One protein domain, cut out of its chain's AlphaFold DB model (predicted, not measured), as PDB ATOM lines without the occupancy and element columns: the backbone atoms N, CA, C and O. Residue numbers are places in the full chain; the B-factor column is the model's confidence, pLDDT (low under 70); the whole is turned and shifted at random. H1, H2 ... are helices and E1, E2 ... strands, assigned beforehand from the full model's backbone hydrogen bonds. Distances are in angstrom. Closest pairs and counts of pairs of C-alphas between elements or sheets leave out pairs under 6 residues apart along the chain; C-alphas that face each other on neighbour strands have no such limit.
ATOM      1  N   GLN A   3      -7.888  21.892  19.416       85.38
ATOM      2  CA  GLN A   3      -6.492  22.283  19.571       85.38
ATOM      3  C   GLN A   3      -5.604  21.694  18.464       85.38
ATOM      4  O   GLN A   3      -5.000  22.463  17.724       85.38
ATOM      5  N   ASP A   4      -5.605  20.370  18.272       86.75
ATOM      6  CA  ASP A   4      -4.808  19.722  17.212       86.75
ATOM      7  C   ASP A   4      -5.149  20.256  15.817       86.75
ATOM      8  O   ASP A   4      -4.277  20.426  14.968       86.75
ATOM      9  N   PHE A   5      -6.431  20.540  15.567       87.06
ATOM     10  CA  PHE A   5      -6.867  21.118  14.301       87.06
ATOM     11  C   PHE A   5      -6.239  22.499  14.067       87.06
ATOM     12  O   PHE A   5      -5.677  22.743  12.998       87.06
ATOM     13  N   VAL A   6      -6.294  23.391  15.061       84.25
ATOM     14  CA  VAL A   6      -5.720  24.739  14.943       84.25
ATOM     15  C   VAL A   6      -4.195  24.691  14.873       84.25
ATOM     16  O   VAL A   6      -3.608  25.415  14.070       84.25
ATOM     17  N   GLU A   7      -3.548  23.828  15.658       85.56
ATOM     18  CA  GLU A   7      -2.091  23.662  15.642       85.56
ATOM     19  C   GLU A   7      -1.580  23.194  14.275       85.56
ATOM     20  O   GLU A   7      -0.573  23.711  13.792       85.56
ATOM     21  N   ASN A   8      -2.294  22.276  13.619       87.00
ATOM     22  CA  ASN A   8      -1.941  21.805  12.281       87.00
ATOM     23  C   ASN A   8      -2.220  22.856  11.195       87.00
ATOM     24  O   ASN A   8      -1.431  23.005  10.264       87.00
ATOM     25  N   LEU A   9      -3.328  23.597  11.305       86.69
ATOM     26  CA  LEU A   9      -3.705  24.620  10.327       86.69
ATOM     27  C   LEU A   9      -2.812  25.868  10.410       86.69
ATOM     28  O   LEU A   9      -2.488  26.475   9.388       86.69
ATOM     29  N   ALA A  10      -2.433  26.273  11.622       84.94
ATOM     30  CA  ALA A  10      -1.659  27.479  11.887       84.94
ATOM     31  C   ALA A  10      -0.608  27.244  12.993       84.94
ATOM     32  O   ALA A  10      -0.761  27.745  14.111       84.94
ATOM     33  N   PRO A  11       0.521  26.575  12.681       82.12
ATOM     34  CA  PRO A  11       1.541  26.215  13.675       82.12
ATOM     35  C   PRO A  11       2.102  27.413  14.454       82.12
ATOM     36  O   PRO A  11       2.395  27.317  15.643       82.12
ATOM     37  N   GLY A  12       2.187  28.585  13.812       85.00
ATOM     38  CA  GLY A  12       2.646  29.827  14.445       85.00
ATOM     39  C   GLY A  12       1.717  30.381  15.537       85.00
ATOM     40  O   GLY A  12       2.110  31.296  16.259       85.00
ATOM     41  N   MET A  13       0.498  29.850  15.669       83.50
ATOM     42  CA  MET A  13      -0.454  30.224  16.720       83.50
ATOM     43  C   MET A  13      -0.358  29.339  17.963       83.50
ATOM     44  O   MET A  13      -0.901  29.723  18.996       83.50
ATOM     45  N   LYS A  14       0.357  28.207  17.900       79.31
ATOM     46  CA  LYS A  14       0.398  27.197  18.969       79.31
ATOM     47  C   LYS A  14       0.748  27.775  20.344       79.31
ATOM     48  O   LYS A  14       0.068  27.489  21.316       79.31
ATOM     49  N   ASN A  15       1.744  28.658  20.407       81.25
ATOM     50  CA  ASN A  15       2.183  29.281  21.665       81.25
ATOM     51  C   ASN A  15       1.491  30.624  21.964       81.25
ATOM     52  O   ASN A  15       1.851  31.300  22.921       81.25
ATOM     53  N   ARG A  16       0.554  31.063  21.113       84.88
ATOM     54  CA  ARG A  16      -0.126  32.371  21.200       84.88
ATOM     55  C   ARG A  16      -1.626  32.252  21.450       84.88
ATOM     56  O   ARG A  16      -2.320  33.260  21.490       84.88
ATOM     57  N   MET A  17      -2.131  31.030  21.559       85.44
ATOM     58  CA  MET A  17      -3.538  30.736  21.755       85.44
ATOM     59  C   MET A  17      -3.667  29.726  22.886       85.44
ATOM     60  O   MET A  17      -2.931  28.745  22.937       85.44
ATOM     61  N   ARG A  18      -4.643  29.948  23.764       85.88
ATOM     62  CA  ARG A  18      -5.050  28.987  24.787       85.88
ATOM     63  C   ARG A  18      -6.426  28.449  24.414       85.88
ATOM     64  O   ARG A  18      -7.364  29.229  24.271       85.88
ATOM     65  N   VAL A  19      -6.546  27.134  24.242       86.94
ATOM     66  CA  VAL A  19      -7.844  26.472  24.059       86.94
ATOM     67  C   VAL A  19      -8.297  25.986  25.425       86.94
ATOM     68  O   VAL A  19      -7.592  25.210  26.061       86.94
ATOM     69  N   VAL A  20      -9.451  26.466  25.884       86.62
ATOM     70  CA  VAL A  20     -10.010  26.109  27.191       86.62
ATOM     71  C   VAL A  20     -11.399  25.511  26.965       86.62
ATOM     72  O   VAL A  20     -12.179  26.104  26.213       86.62
ATOM     73  N   PRO A  21     -11.717  24.345  27.554       86.19
ATOM     74  CA  PRO A  21     -13.077  23.826  27.530       86.19
ATOM     75  C   PRO A  21     -14.018  24.779  28.277       86.19
ATOM     76  O   PRO A  21     -13.654  25.368  29.292       86.19
ATOM     77  N   ILE A  22     -15.227  24.947  27.749       87.25
ATOM     78  CA  ILE A  22     -16.277  25.737  28.394       87.25
ATOM     79  C   ILE A  22     -17.192  24.751  29.117       87.25
ATOM     80  O   ILE A  22     -17.876  23.963  28.466       87.25
ATOM     81  N   GLU A  23     -17.164  24.777  30.447       88.19
ATOM     82  CA  GLU A  23     -17.900  23.833  31.302       88.19
ATOM     83  C   GLU A  23     -19.245  24.390  31.791       88.19
ATOM     84  O   GLU A  23     -20.142  23.629  32.146       88.19
ATOM     85  N   ASP A  24     -19.415  25.714  31.751       88.75
ATOM     86  CA  ASP A  24     -20.636  26.411  32.155       88.75
ATOM     87  C   ASP A  24     -21.031  27.517  31.155       88.75
ATOM     88  O   ASP A  24     -20.364  27.759  30.149       88.75
ATOM     89  N   ALA A  25     -22.157  28.190  31.407       85.62
ATOM     90  CA  ALA A  25     -22.715  29.195  30.498       85.62
ATOM     91  C   ALA A  25     -21.905  30.506  30.401       85.62
ATOM     92  O   ALA A  25     -22.150  31.303  29.491       85.62
ATOM     93  N   TYR A  26     -20.979  30.751  31.328       88.81
ATOM     94  CA  TYR A  26     -20.199  31.982  31.448       88.81
ATOM     95  C   TYR A  26     -18.719  31.778  31.101       88.81
ATOM     96  O   TYR A  26     -18.060  32.707  30.626       88.81
ATOM     97  N   GLY A  27     -18.221  30.555  31.270       88.56
ATOM     98  CA  GLY A  27     -16.865  30.140  30.969       88.56
ATOM     99  C   GLY A  27     -15.802  30.937  31.735       88.56
ATOM    100  O   GLY A  27     -16.099  31.662  32.686       88.56
ATOM    101  N   PRO A  28     -14.538  30.860  31.286       89.81
ATOM    102  CA  PRO A  28     -13.429  31.576  31.918       89.81
ATOM    103  C   PRO A  28     -13.649  33.095  32.092       89.81
ATOM    104  O   PRO A  28     -13.317  33.611  33.158       89.81
ATOM    105  N   PRO A  29     -14.263  33.825  31.132       90.50
ATOM    106  CA  PRO A  29     -14.542  35.257  31.293       90.50
ATOM    107  C   PRO A  29     -15.582  35.601  32.372       90.50
ATOM    108  O   PRO A  29     -15.769  36.773  32.698       90.50
ATOM    109  N   GLY A  30     -16.318  34.616  32.885       88.00
ATOM    110  CA  GLY A  30     -17.257  34.780  33.994       88.00
ATOM    111  C   GLY A  30     -16.744  34.233  35.319       88.00
ATOM    112  O   GLY A  30     -17.522  34.152  36.264       88.00
ATOM    113  N   SER A  31     -15.471  33.843  35.392       87.81
ATOM    114  CA  SER A  31     -14.861  33.339  36.619       87.81
ATOM    115  C   SER A  31     -14.453  34.490  37.552       87.81
ATOM    116  O   SER A  31     -13.946  35.506  37.068       87.81
ATOM    117  N   PRO A  32     -14.608  34.351  38.883       83.44
ATOM    118  CA  PRO A  32     -14.044  35.296  39.850       83.44
ATOM    119  C   PRO A  32     -12.508  35.249  39.919       83.44
ATOM    120  O   PRO A  32     -11.898  36.157  40.475       83.44
ATOM    121  N   ASP A  33     -11.873  34.203  39.379       84.38
ATOM    122  CA  ASP A  33     -10.416  34.069  39.362       84.38
ATOM    123  C   ASP A  33      -9.786  35.014  38.327       84.38
ATOM    124  O   ASP A  33      -9.880  34.802  37.114       84.38
ATOM    125  N   THR A  34      -9.109  36.054  38.814       71.56
ATOM    126  CA  THR A  34      -8.451  37.074  37.990       71.56
ATOM    127  C   THR A  34      -7.315  36.518  37.134       71.56
ATOM    128  O   THR A  34      -7.057  37.063  36.065       71.56
ATOM    129  N   ALA A  35      -6.685  35.398  37.509       74.12
ATOM    130  CA  ALA A  35      -5.658  34.757  36.682       74.12
ATOM    131  C   ALA A  35      -6.243  34.102  35.413       74.12
ATOM    132  O   ALA A  35      -5.538  33.881  34.422       74.12
ATOM    133  N   LEU A  36      -7.538  33.779  35.432       74.19
ATOM    134  CA  LEU A  36      -8.268  33.218  34.295       74.19
ATOM    135  C   LEU A  36      -9.057  34.276  33.521       74.19
ATOM    136  O   LEU A  36      -9.447  34.005  32.383       74.19
ATOM    137  N   ASN A  37      -9.253  35.451  34.118       75.44
ATOM    138  CA  ASN A  37     -10.170  36.491  33.675       75.44
ATOM    139  C   ASN A  37      -9.450  37.808  33.326       75.44
ATOM    140  O   ASN A  37      -9.837  38.888  33.769       75.44
ATOM    141  N   ASP A  38      -8.397  37.688  32.518       82.94
ATOM    142  CA  ASP A  38      -7.641  38.806  31.949       82.94
ATOM    143  C   ASP A  38      -7.994  38.946  30.461       82.94
ATOM    144  O   ASP A  38      -7.361  38.354  29.581       82.94
ATOM    145  N   PHE A  39      -9.104  39.632  30.187       89.25
ATOM    146  CA  PHE A  39      -9.613  39.851  28.835       89.25
ATOM    147  C   PHE A  39     -10.044  41.306  28.663       89.25
ATOM    148  O   PHE A  39     -10.774  41.833  29.494       89.25
ATOM    149  N   ASP A  40      -9.697  41.914  27.530       88.75
ATOM    150  CA  ASP A  40     -10.180  43.257  27.174       88.75
ATOM    151  C   ASP A  40     -11.529  43.218  26.435       88.75
ATOM    152  O   ASP A  40     -12.362  44.125  26.525       88.75
ATOM    153  N   ALA A  41     -11.750  42.162  25.645       92.12
ATOM    154  CA  ALA A  41     -12.867  42.074  24.716       92.12
ATOM    155  C   ALA A  41     -13.299  40.629  24.437       92.12
ATOM    156  O   ALA A  41     -12.505  39.691  24.480       92.12
ATOM    157  N   LEU A  42     -14.567  40.472  24.054       91.75
ATOM    158  CA  LEU A  42     -15.139  39.230  23.549       91.75
ATOM    159  C   LEU A  42     -15.473  39.363  22.071       91.75
ATOM    160  O   LEU A  42     -16.262  40.221  21.670       91.75
ATOM    161  N   VAL A  43     -14.924  38.460  21.264       90.38
ATOM    162  CA  VAL A  43     -15.267  38.340  19.845       90.38
ATOM    163  C   VAL A  43     -16.370  37.302  19.690       90.38
ATOM    164  O   VAL A  43     -16.189  36.135  20.031       90.38
ATOM    165  N   LEU A  44     -17.520  37.730  19.175       88.62
ATOM    166  CA  LEU A  44     -18.750  36.942  19.144       88.62
ATOM    167  C   LEU A  44     -19.359  36.909  17.740       88.62
ATOM    168  O   LEU A  44     -19.169  37.817  16.924       88.62
ATOM    169  N   SER A  45     -20.128  35.859  17.461       86.31
ATOM    170  CA  SER A  45     -21.073  35.835  16.343       86.31
ATOM    171  C   SER A  45     -22.403  36.486  16.745       86.31
ATOM    172  O   SER A  45     -22.653  36.747  17.927       86.31
ATOM    173  N   HIS A  46     -23.296  36.676  15.768       86.06
ATOM    174  CA  HIS A  46     -24.676  37.104  16.026       86.06
ATOM    175  C   HIS A  46     -25.426  36.170  16.988       86.06
ATOM    176  O   HIS A  46     -26.185  36.644  17.828       86.06
ATOM    177  N   GLU A  47     -25.184  34.861  16.898       85.94
ATOM    178  CA  GLU A  47     -25.852  33.845  17.721       85.94
ATOM    179  C   GLU A  47     -25.418  33.950  19.188       85.94
ATOM    180  O   GLU A  47     -26.233  33.861  20.101       85.94
ATOM    181  N   THR A  48     -24.128  34.206  19.420       89.69
ATOM    182  CA  THR A  48     -23.532  34.266  20.765       89.69
ATOM    183  C   THR A  48     -23.585  35.653  21.407       89.69
ATOM    184  O   THR A  48     -23.243  35.804  22.579       89.69
ATOM    185  N   LEU A  49     -24.023  36.683  20.672       90.06
ATOM    186  CA  LEU A  49     -24.055  38.064  21.163       90.06
ATOM    187  C   LEU A  49     -24.954  38.221  22.397       90.06
ATOM    188  O   LEU A  49     -24.616  38.953  23.325       90.06
ATOM    189  N   ILE A  50     -26.090  37.521  22.418       91.75
ATOM    190  CA  ILE A  50     -27.024  37.551  23.552       91.75
ATOM    191  C   ILE A  50     -26.354  36.969  24.802       91.75
ATOM    192  O   ILE A  50     -26.478  37.540  25.885       91.75
ATOM    193  N   THR A  51     -25.603  35.879  24.655       92.25
ATOM    194  CA  THR A  51     -24.848  35.267  25.756       92.25
ATOM    195  C   THR A  51     -23.758  36.204  26.270       92.25
ATOM    196  O   THR A  51     -23.638  36.380  27.477       92.25
ATOM    197  N   GLY A  52     -23.039  36.895  25.378       92.69
ATOM    198  CA  GLY A  52     -22.048  37.906  25.768       92.69
ATOM    199  C   GLY A  52     -22.634  39.059  26.589       92.69
ATOM    200  O   GLY A  52     -22.030  39.496  27.565       92.69
ATOM    201  N   LYS A  53     -23.850  39.516  26.259       94.62
ATOM    202  CA  LYS A  53     -24.557  40.525  27.069       94.62
ATOM    203  C   LYS A  53     -24.891  40.002  28.466       94.62
ATOM    204  O   LYS A  53     -24.589  40.671  29.447       94.62
ATOM    205  N   LYS A  54     -25.445  38.787  28.558       94.88
ATOM    206  CA  LYS A  54     -25.755  38.137  29.845       94.88
ATOM    207  C   LYS A  54     -24.510  37.919  30.703       94.88
ATOM    208  O   LYS A  54     -24.573  38.052  31.919       94.88
ATOM    209  N   LEU A  55     -23.382  37.603  30.075       94.19
ATOM    210  CA  LEU A  55     -22.099  37.478  30.752       94.19
ATOM    211  C   LEU A  55     -21.649  38.817  31.348       94.19
ATOM    212  O   LEU A  55     -21.273  38.854  32.513       94.19
ATOM    213  N   ASN A  56     -21.740  39.922  30.605       94.62
ATOM    214  CA  ASN A  56     -21.433  41.244  31.159       94.62
ATOM    215  C   ASN A  56     -22.373  41.623  32.309       94.62
ATOM    216  O   ASN A  56     -21.920  42.168  33.310       94.62
ATOM    217  N   GLU A  57     -23.661  41.285  32.215       95.44
ATOM    218  CA  GLU A  57     -24.585  41.472  33.338       95.44
ATOM    219  C   GLU A  57     -24.158  40.667  34.572       95.44
ATOM    220  O   GLU A  57     -24.216  41.191  35.681       95.44
ATOM    221  N   HIS A  58     -23.705  39.423  34.390       93.31
ATOM    222  CA  HIS A  58     -23.170  38.594  35.470       93.31
ATOM    223  C   HIS A  58     -21.892  39.197  36.074       93.31
ATOM    224  O   HIS A  58     -21.773  39.271  37.295       93.31
ATOM    225  N   ARG A  59     -20.964  39.678  35.238       92.88
ATOM    226  CA  ARG A  59     -19.716  40.327  35.673       92.88
ATOM    227  C   ARG A  59     -19.982  41.531  36.570       92.88
ATOM    228  O   ARG A  59     -19.410  41.613  37.648       92.88
ATOM    229  N   VAL A  60     -20.898  42.406  36.166       93.88
ATOM    230  CA  VAL A  60     -21.221  43.616  36.932       93.88
ATOM    231  C   VAL A  60     -22.009  43.279  38.199       93.88
ATOM    232  O   VAL A  60     -21.702  43.789  39.268       93.88
ATOM    233  N   LYS A  61     -23.028  42.414  38.110       94.31
ATOM    234  CA  LYS A  61     -23.941  42.165  39.241       94.31
ATOM    235  C   LYS A  61     -23.365  41.238  40.307       94.31
ATOM    236  O   LYS A  61     -23.666  41.427  41.480       94.31
ATOM    237  N   ASN A  62     -22.606  40.222  39.899       92.81
ATOM    238  CA  ASN A  62     -22.200  39.136  40.792       92.81
ATOM    239  C   ASN A  62     -20.709  39.168  41.128       92.81
ATOM    240  O   ASN A  62     -20.326  38.654  42.174       92.81
ATOM    241  N   LEU A  63     -19.876  39.718  40.240       88.81
ATOM    242  CA  LEU A  63     -18.418  39.702  40.386       88.81
ATOM    243  C   LEU A  63     -17.825  41.088  40.657       88.81
ATOM    244  O   LEU A  63     -16.632  41.167  40.923       88.81
ATOM    245  N   ASP A  64     -18.640  42.148  40.580       90.19
ATOM    246  CA  ASP A  64     -18.211  43.550  40.695       90.19
ATOM    247  C   ASP A  64     -17.062  43.900  39.724       90.19
ATOM    248  O   ASP A  64     -16.084  44.562  40.060       90.19
ATOM    249  N   MET A  65     -17.158  43.378  38.496       89.25
ATOM    250  CA  MET A  65     -16.157  43.544  37.442       89.25
ATOM    251  C   MET A  65     -16.665  44.428  36.308       89.25
ATOM    252  O   MET A  65     -17.843  44.391  35.942       89.25
ATOM    253  N   GLU A  66     -15.731  45.122  35.657       90.75
ATOM    254  CA  GLU A  66     -16.018  45.890  34.449       90.75
ATOM    255  C   GLU A  66     -16.525  44.984  33.305       90.75
ATOM    256  O   GLU A  66     -16.058  43.841  33.128       90.75
ATOM    257  N   PRO A  67     -17.495  45.468  32.506       93.75
ATOM    258  CA  PRO A  67     -18.004  44.744  31.354       93.75
ATOM    259  C   PRO A  67     -16.959  44.691  30.233       93.75
ATOM    260  O   PRO A  67     -16.232  45.646  29.979       93.75
ATOM    261  N   LEU A  68     -16.933  43.580  29.501       93.19
ATOM    262  CA  LEU A  68     -16.027  43.388  28.370       93.19
ATOM    263  C   LEU A  68     -16.563  44.069  27.109       93.19
ATOM    264  O   LEU A  68     -17.776  44.073  26.860       93.19
ATOM    265  N   ALA A  69     -15.663  44.566  26.258       93.81
ATOM    266  CA  ALA A  69     -16.045  45.077  24.947       93.81
ATOM    267  C   ALA A  69     -16.582  43.935  24.063       93.81
ATOM    268  O   ALA A  69     -15.894  42.943  23.822       93.81
ATOM    269  N   LEU A  70     -17.816  44.058  23.563       92.31
ATOM    270  CA  LEU A  70     -18.442  43.030  22.724       92.31
ATOM    271  C   LEU A  70     -18.233  43.341  21.236       92.31
ATOM    272  O   LEU A  70     -18.871  44.233  20.677       92.31
ATOM    273  N   LEU A  71     -17.375  42.566  20.578       90.00
ATOM    274  CA  LEU A  71     -17.079  42.674  19.152       90.00
ATOM    275  C   LEU A  71     -17.904  41.643  18.374       90.00
ATOM    276  O   LEU A  71     -17.560  40.463  18.311       90.00
ATOM    277  N   CYS A  72     -19.012  42.082  17.775       85.75
ATOM    278  CA  CYS A  72     -19.869  41.213  16.970       85.75
ATOM    279  C   CYS A  72     -19.391  41.164  15.517       85.75
ATOM    280  O   CYS A  72     -19.435  42.163  14.798       85.75
ATOM    281  N   THR A  73     -18.986  39.982  15.061       75.75
ATOM    282  CA  THR A  73     -18.643  39.742  13.659       75.75
ATOM    283  C   THR A  73     -19.888  39.314  12.880       75.75
ATOM    284  O   THR A  73     -20.606  38.382  13.257       75.75
ATOM    285  N   ARG A  74     -20.175  39.997  11.766       68.69
ATOM    286  CA  ARG A  74     -21.209  39.564  10.819       68.69
ATOM    287  C   ARG A  74     -20.579  38.566   9.854       68.69
ATOM    288  O   ARG A  74     -19.756  38.941   9.026       68.69
ATOM    289  N   ARG A  75     -20.981  37.294   9.940       61.75
ATOM    290  CA  ARG A  75     -20.503  36.221   9.042       61.75
ATOM    291  C   ARG A  75     -20.867  36.441   7.565       61.75
ATOM    292  O   ARG A  75     -20.430  35.680   6.720       61.75
ATOM    293  N   THR A  76     -21.669  37.450   7.241       58.75
ATOM    294  CA  THR A  76     -22.193  37.678   5.889       58.75
ATOM    295  C   THR A  76     -21.478  38.783   5.117       58.75
ATOM    296  O   THR A  76     -21.793  38.981   3.947       58.75
ATOM    297  N   GLU A  77     -20.508  39.490   5.704       59.19
ATOM    298  CA  GLU A  77     -19.788  40.542   4.980       59.19
ATOM    299  C   GLU A  77     -18.603  39.949   4.190       59.19
ATOM    300  O   GLU A  77     -17.659  39.428   4.795       59.19
ATOM    301  N   PRO A  78     -18.589  40.043   2.841       55.28
ATOM    302  CA  PRO A  78     -17.548  39.433   2.002       55.28
ATOM    303  C   PRO A  78     -16.127  39.881   2.366       55.28
ATOM    304  O   PRO A  78     -15.165  39.123   2.242       55.28
ATOM    305  N   HIS A  79     -15.992  41.116   2.853       57.91
ATOM    306  CA  HIS A  79     -14.718  41.693   3.275       57.91
ATOM    307  C   HIS A  79     -14.205  41.120   4.607       57.91
ATOM    308  O   HIS A  79     -12.994  41.024   4.786       57.91
ATOM    309  N   GLY A  80     -15.100  40.685   5.502       55.91
ATOM    310  CA  GLY A  80     -14.751  40.014   6.758       55.91
ATOM    311  C   GLY A  80     -14.408  38.531   6.587       55.91
ATOM    312  O   GLY A  80     -13.739  37.956   7.440       55.91
ATOM    313  N   MET A  81     -14.820  37.918   5.472       58.97
ATOM    314  CA  MET A  81     -14.538  36.510   5.152       58.97
ATOM    315  C   MET A  81     -13.377  36.310   4.167       58.97
ATOM    316  O   MET A  81     -12.816  35.218   4.077       58.97
ATOM    317  N   SER A  82     -12.984  37.345   3.422       70.38
ATOM    318  CA  SER A  82     -11.867  37.266   2.479       70.38
ATOM    319  C   SER A  82     -10.533  37.491   3.188       70.38
ATOM    320  O   SER A  82     -10.195  38.608   3.585       70.38
ATOM    321  N   SER A  83      -9.713  36.441   3.278       63.91
ATOM    322  CA  SER A  83      -8.353  36.537   3.828       63.91
ATOM    323  C   SER A  83      -7.495  37.573   3.084       63.91
ATOM    324  O   SER A  83      -6.648  38.229   3.692       63.91
ATOM    325  N   THR A  84      -7.750  37.796   1.791       68.75
ATOM    326  CA  THR A  84      -7.112  38.845   0.982       68.75
ATOM    327  C   THR A  84      -7.549  40.246   1.411       68.75
ATOM    328  O   THR A  84      -6.703  41.135   1.540       68.75
ATOM    329  N   ALA A  85      -8.844  40.457   1.660       65.81
ATOM    330  CA  ALA A  85      -9.362  41.733   2.151       65.81
ATOM    331  C   ALA A  85      -8.818  42.047   3.555       65.81
ATOM    332  O   ALA A  85      -8.256  43.121   3.759       65.81
ATOM    333  N   LEU A  86      -8.844  41.074   4.471       67.12
ATOM    334  CA  LEU A  86      -8.287  41.213   5.823       67.12
ATOM    335  C   LEU A  86      -6.782  41.528   5.804       67.12
ATOM    336  O   LEU A  86      -6.317  42.425   6.511       67.12
ATOM    337  N   ARG A  87      -6.000  40.847   4.953       73.06
ATOM    338  CA  ARG A  87      -4.560  41.128   4.781       73.06
ATOM    339  C   ARG A  87      -4.308  42.536   4.241       73.06
ATOM    340  O   ARG A  87      -3.338  43.171   4.656       73.06
ATOM    341  N   ARG A  88      -5.151  43.029   3.326       72.25
ATOM    342  CA  ARG A  88      -5.081  44.409   2.823       72.25
ATOM    343  C   ARG A  88      -5.389  45.418   3.925       72.25
ATOM    344  O   ARG A  88      -4.582  46.314   4.132       72.25
ATOM    345  N   MET A  89      -6.474  45.228   4.676       69.81
ATOM    346  CA  MET A  89      -6.854  46.117   5.783       69.81
ATOM    347  C   MET A  89      -5.769  46.184   6.864       69.81
ATOM    348  O   MET A  89      -5.425  47.275   7.311       69.81
ATOM    349  N   LYS A  90      -5.136  45.048   7.201       70.88
ATOM    350  CA  LYS A  90      -3.992  45.018   8.128       70.88
ATOM    351  C   LYS A  90      -2.816  45.870   7.634       70.88
ATOM    352  O   LYS A  90      -2.219  46.590   8.424       70.88
ATOM    353  N   LYS A  91      -2.485  45.823   6.335       71.38
ATOM    354  CA  LYS A  91      -1.426  46.670   5.752       71.38
ATOM    355  C   LYS A  91      -1.790  48.157   5.766       71.38
ATOM    356  O   LYS A  91      -0.898  48.985   5.923       71.38
ATOM    357  N   THR A  92      -3.067  48.490   5.597       59.69
ATOM    358  CA  THR A  92      -3.544  49.878   5.640       59.69
ATOM    359  C   THR A  92      -3.481  50.447   7.056       59.69
ATOM    360  O   THR A  92      -2.967  51.544   7.225       59.69
ATOM    361  N   SER A  93      -3.901  49.686   8.074       55.66
ATOM    362  CA  SER A  93      -3.865  50.122   9.480       55.66
ATOM    363  C   SER A  93      -2.449  50.464   9.956       55.66
ATOM    364  O   SER A  93      -2.250  51.483  10.604       55.66
ATOM    365  N   VAL A  94      -1.450  49.663   9.563       54.75
ATOM    366  CA  VAL A  94      -0.040  49.904   9.925       54.75
ATOM    367  C   VAL A  94       0.530  51.149   9.225       54.75
ATOM    368  O   VAL A  94       1.404  51.821   9.765       54.75
ATOM    369  N   ARG A  95       0.037  51.496   8.027       49.09
ATOM    370  CA  ARG A  95       0.463  52.716   7.319       49.09
ATOM    371  C   ARG A  95      -0.085  53.995   7.945       49.09
ATOM    372  O   ARG A  95       0.576  55.019   7.838       49.09
ATOM    373  N   THR A  96      -1.256  53.951   8.574       48.53
ATOM    374  CA  THR A  96      -1.837  55.133   9.223       48.53
ATOM    375  C   THR A  96      -1.066  55.509  10.489       48.53
ATOM    376  O   THR A  96      -0.811  56.686  10.707       48.53
ATOM    377  N   GLU A  97      -0.614  54.527  11.275       45.81
ATOM    378  CA  GLU A  97       0.224  54.776  12.461       45.81
ATOM    379  C   GLU A  97       1.632  55.268  12.091       45.81
ATOM    380  O   GLU A  97       2.168  56.152  12.750       45.81
ATOM    381  N   ALA A  98       2.205  54.775  10.988       50.09
ATOM    382  CA  ALA A  98       3.521  55.207  10.509       50.09
ATOM    383  C   ALA A  98       3.550  56.628   9.904       50.09
ATOM    384  O   ALA A  98       4.633  57.155   9.679       50.09
ATOM    385  N   ASN A  99       2.390  57.235   9.627       46.19
ATOM    386  CA  ASN A  99       2.264  58.595   9.080       46.19
ATOM    387  C   ASN A  99       1.836  59.635  10.138       46.19
ATOM    388  O   ASN A  99       1.571  60.782   9.782       46.19
TER     389      ASN A  99
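This is residues 3 to 99 of the 101 residues of a protein of Minutocellus polymorphus (UniProt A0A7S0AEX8). A loose, spread-out model has a small core near its middle, where the two parallel strands E1 and E2 lie side by side and H2 packs on them with its residues 49 to 56, the rest of H2 running on past the strands. H1 lies away from this core and is joined to it by the long unnamed stretch of residues 10 to 40, while after E2 the short H3 leads to H4, whose residues 83 to 88 and 90 to 97 stick out as an arm. The printed part has 97 residues with four named helices and two named strands, in the order H1, E1, H2, E2, H3, H4, and the class is mostly helix. The whole is loose, with a radius of gyration of the C-alphas of 16.4 A, and spans 42 by 32 by 30 A.

H1, residues 3 to 9, touches no helix. A long link of 31 residues joins it to E1, residues 41 to 45. H2, residues 49 to 62, follows E1 after a tight link, and a short link leads from it to E2, residues 69 to 73. H1 is apart from both H2 and E2. E1 and E2 are parallel neighbours, with 28 degrees between their directions. The C-alphas of Ala 41 and Ala 69 face each other at 4.4 A, and those of Ser 45 and Thr 73 at 5.3 A. N 42 and O 69 are within hydrogen-bond range at 2.8 A, and so are N 73 and O 44 at 2.9 A. E1, H2 and E2 form a strand-helix-strand unit, two parallel neighbour strands with a helix between them along the chain, and its crossover is right-handed. The closest C-alphas of H2 and E2 are those of Leu 49 and Cys 72, 6.7 A apart. The closest of E1 and H2 are those of Leu 42 and Gly 52, 7.4 A apart. H3, residues 78 to 81, follows E2 after a tight link, and their closest C-alphas, those of Thr 73 and Gly 80, are 7.9 A apart. H4, residues 83 to 97, and H3 only just touch, with 3 pairs of C-alphas within 8 A, and touch only at the corner by their tight link. H4 touches H3 with residues 85 to 86 alone, and the closest C-alphas of the two are those of His 79 and Ala 85, 5.5 A apart. H4 is apart from H1, E1, H2 and E2. Every O i to N i+4 pair is within hydrogen-bond range in H1 and H2, and 10 of 11 are in H4; H3 is too short for such a pair.

H1 begins at C-alpha 3, (-6.492, 22.283, 19.571), and is 9.9 A long from first to last C-alpha. E1 is 13.3 A long, with C-alpha 41 at (-12.867, 42.074, 24.716). H2 covers 19.7 A and E2 12.8 A. H3, four residues, covers 5.2 A. H4, the longest helix with 15 residues, covers 21.9 A and ends at C-alpha 97, (0.224, 54.776, 12.461).

The C-alphas farthest apart are those of Glu 23 and Asn 99, at 45.9 A. Residues 8 to 13, 82 to 88 and 90 to 99 stand free; the body without them spans 39 by 27 by 24 A. The printed part has no cut, and its one long link is that from H1 to E1. The mean pLDDT of the printed part is 80.5, and 21 residues are under 70: residues 74 to 81, 83 to 86, 89 and 92 to 99.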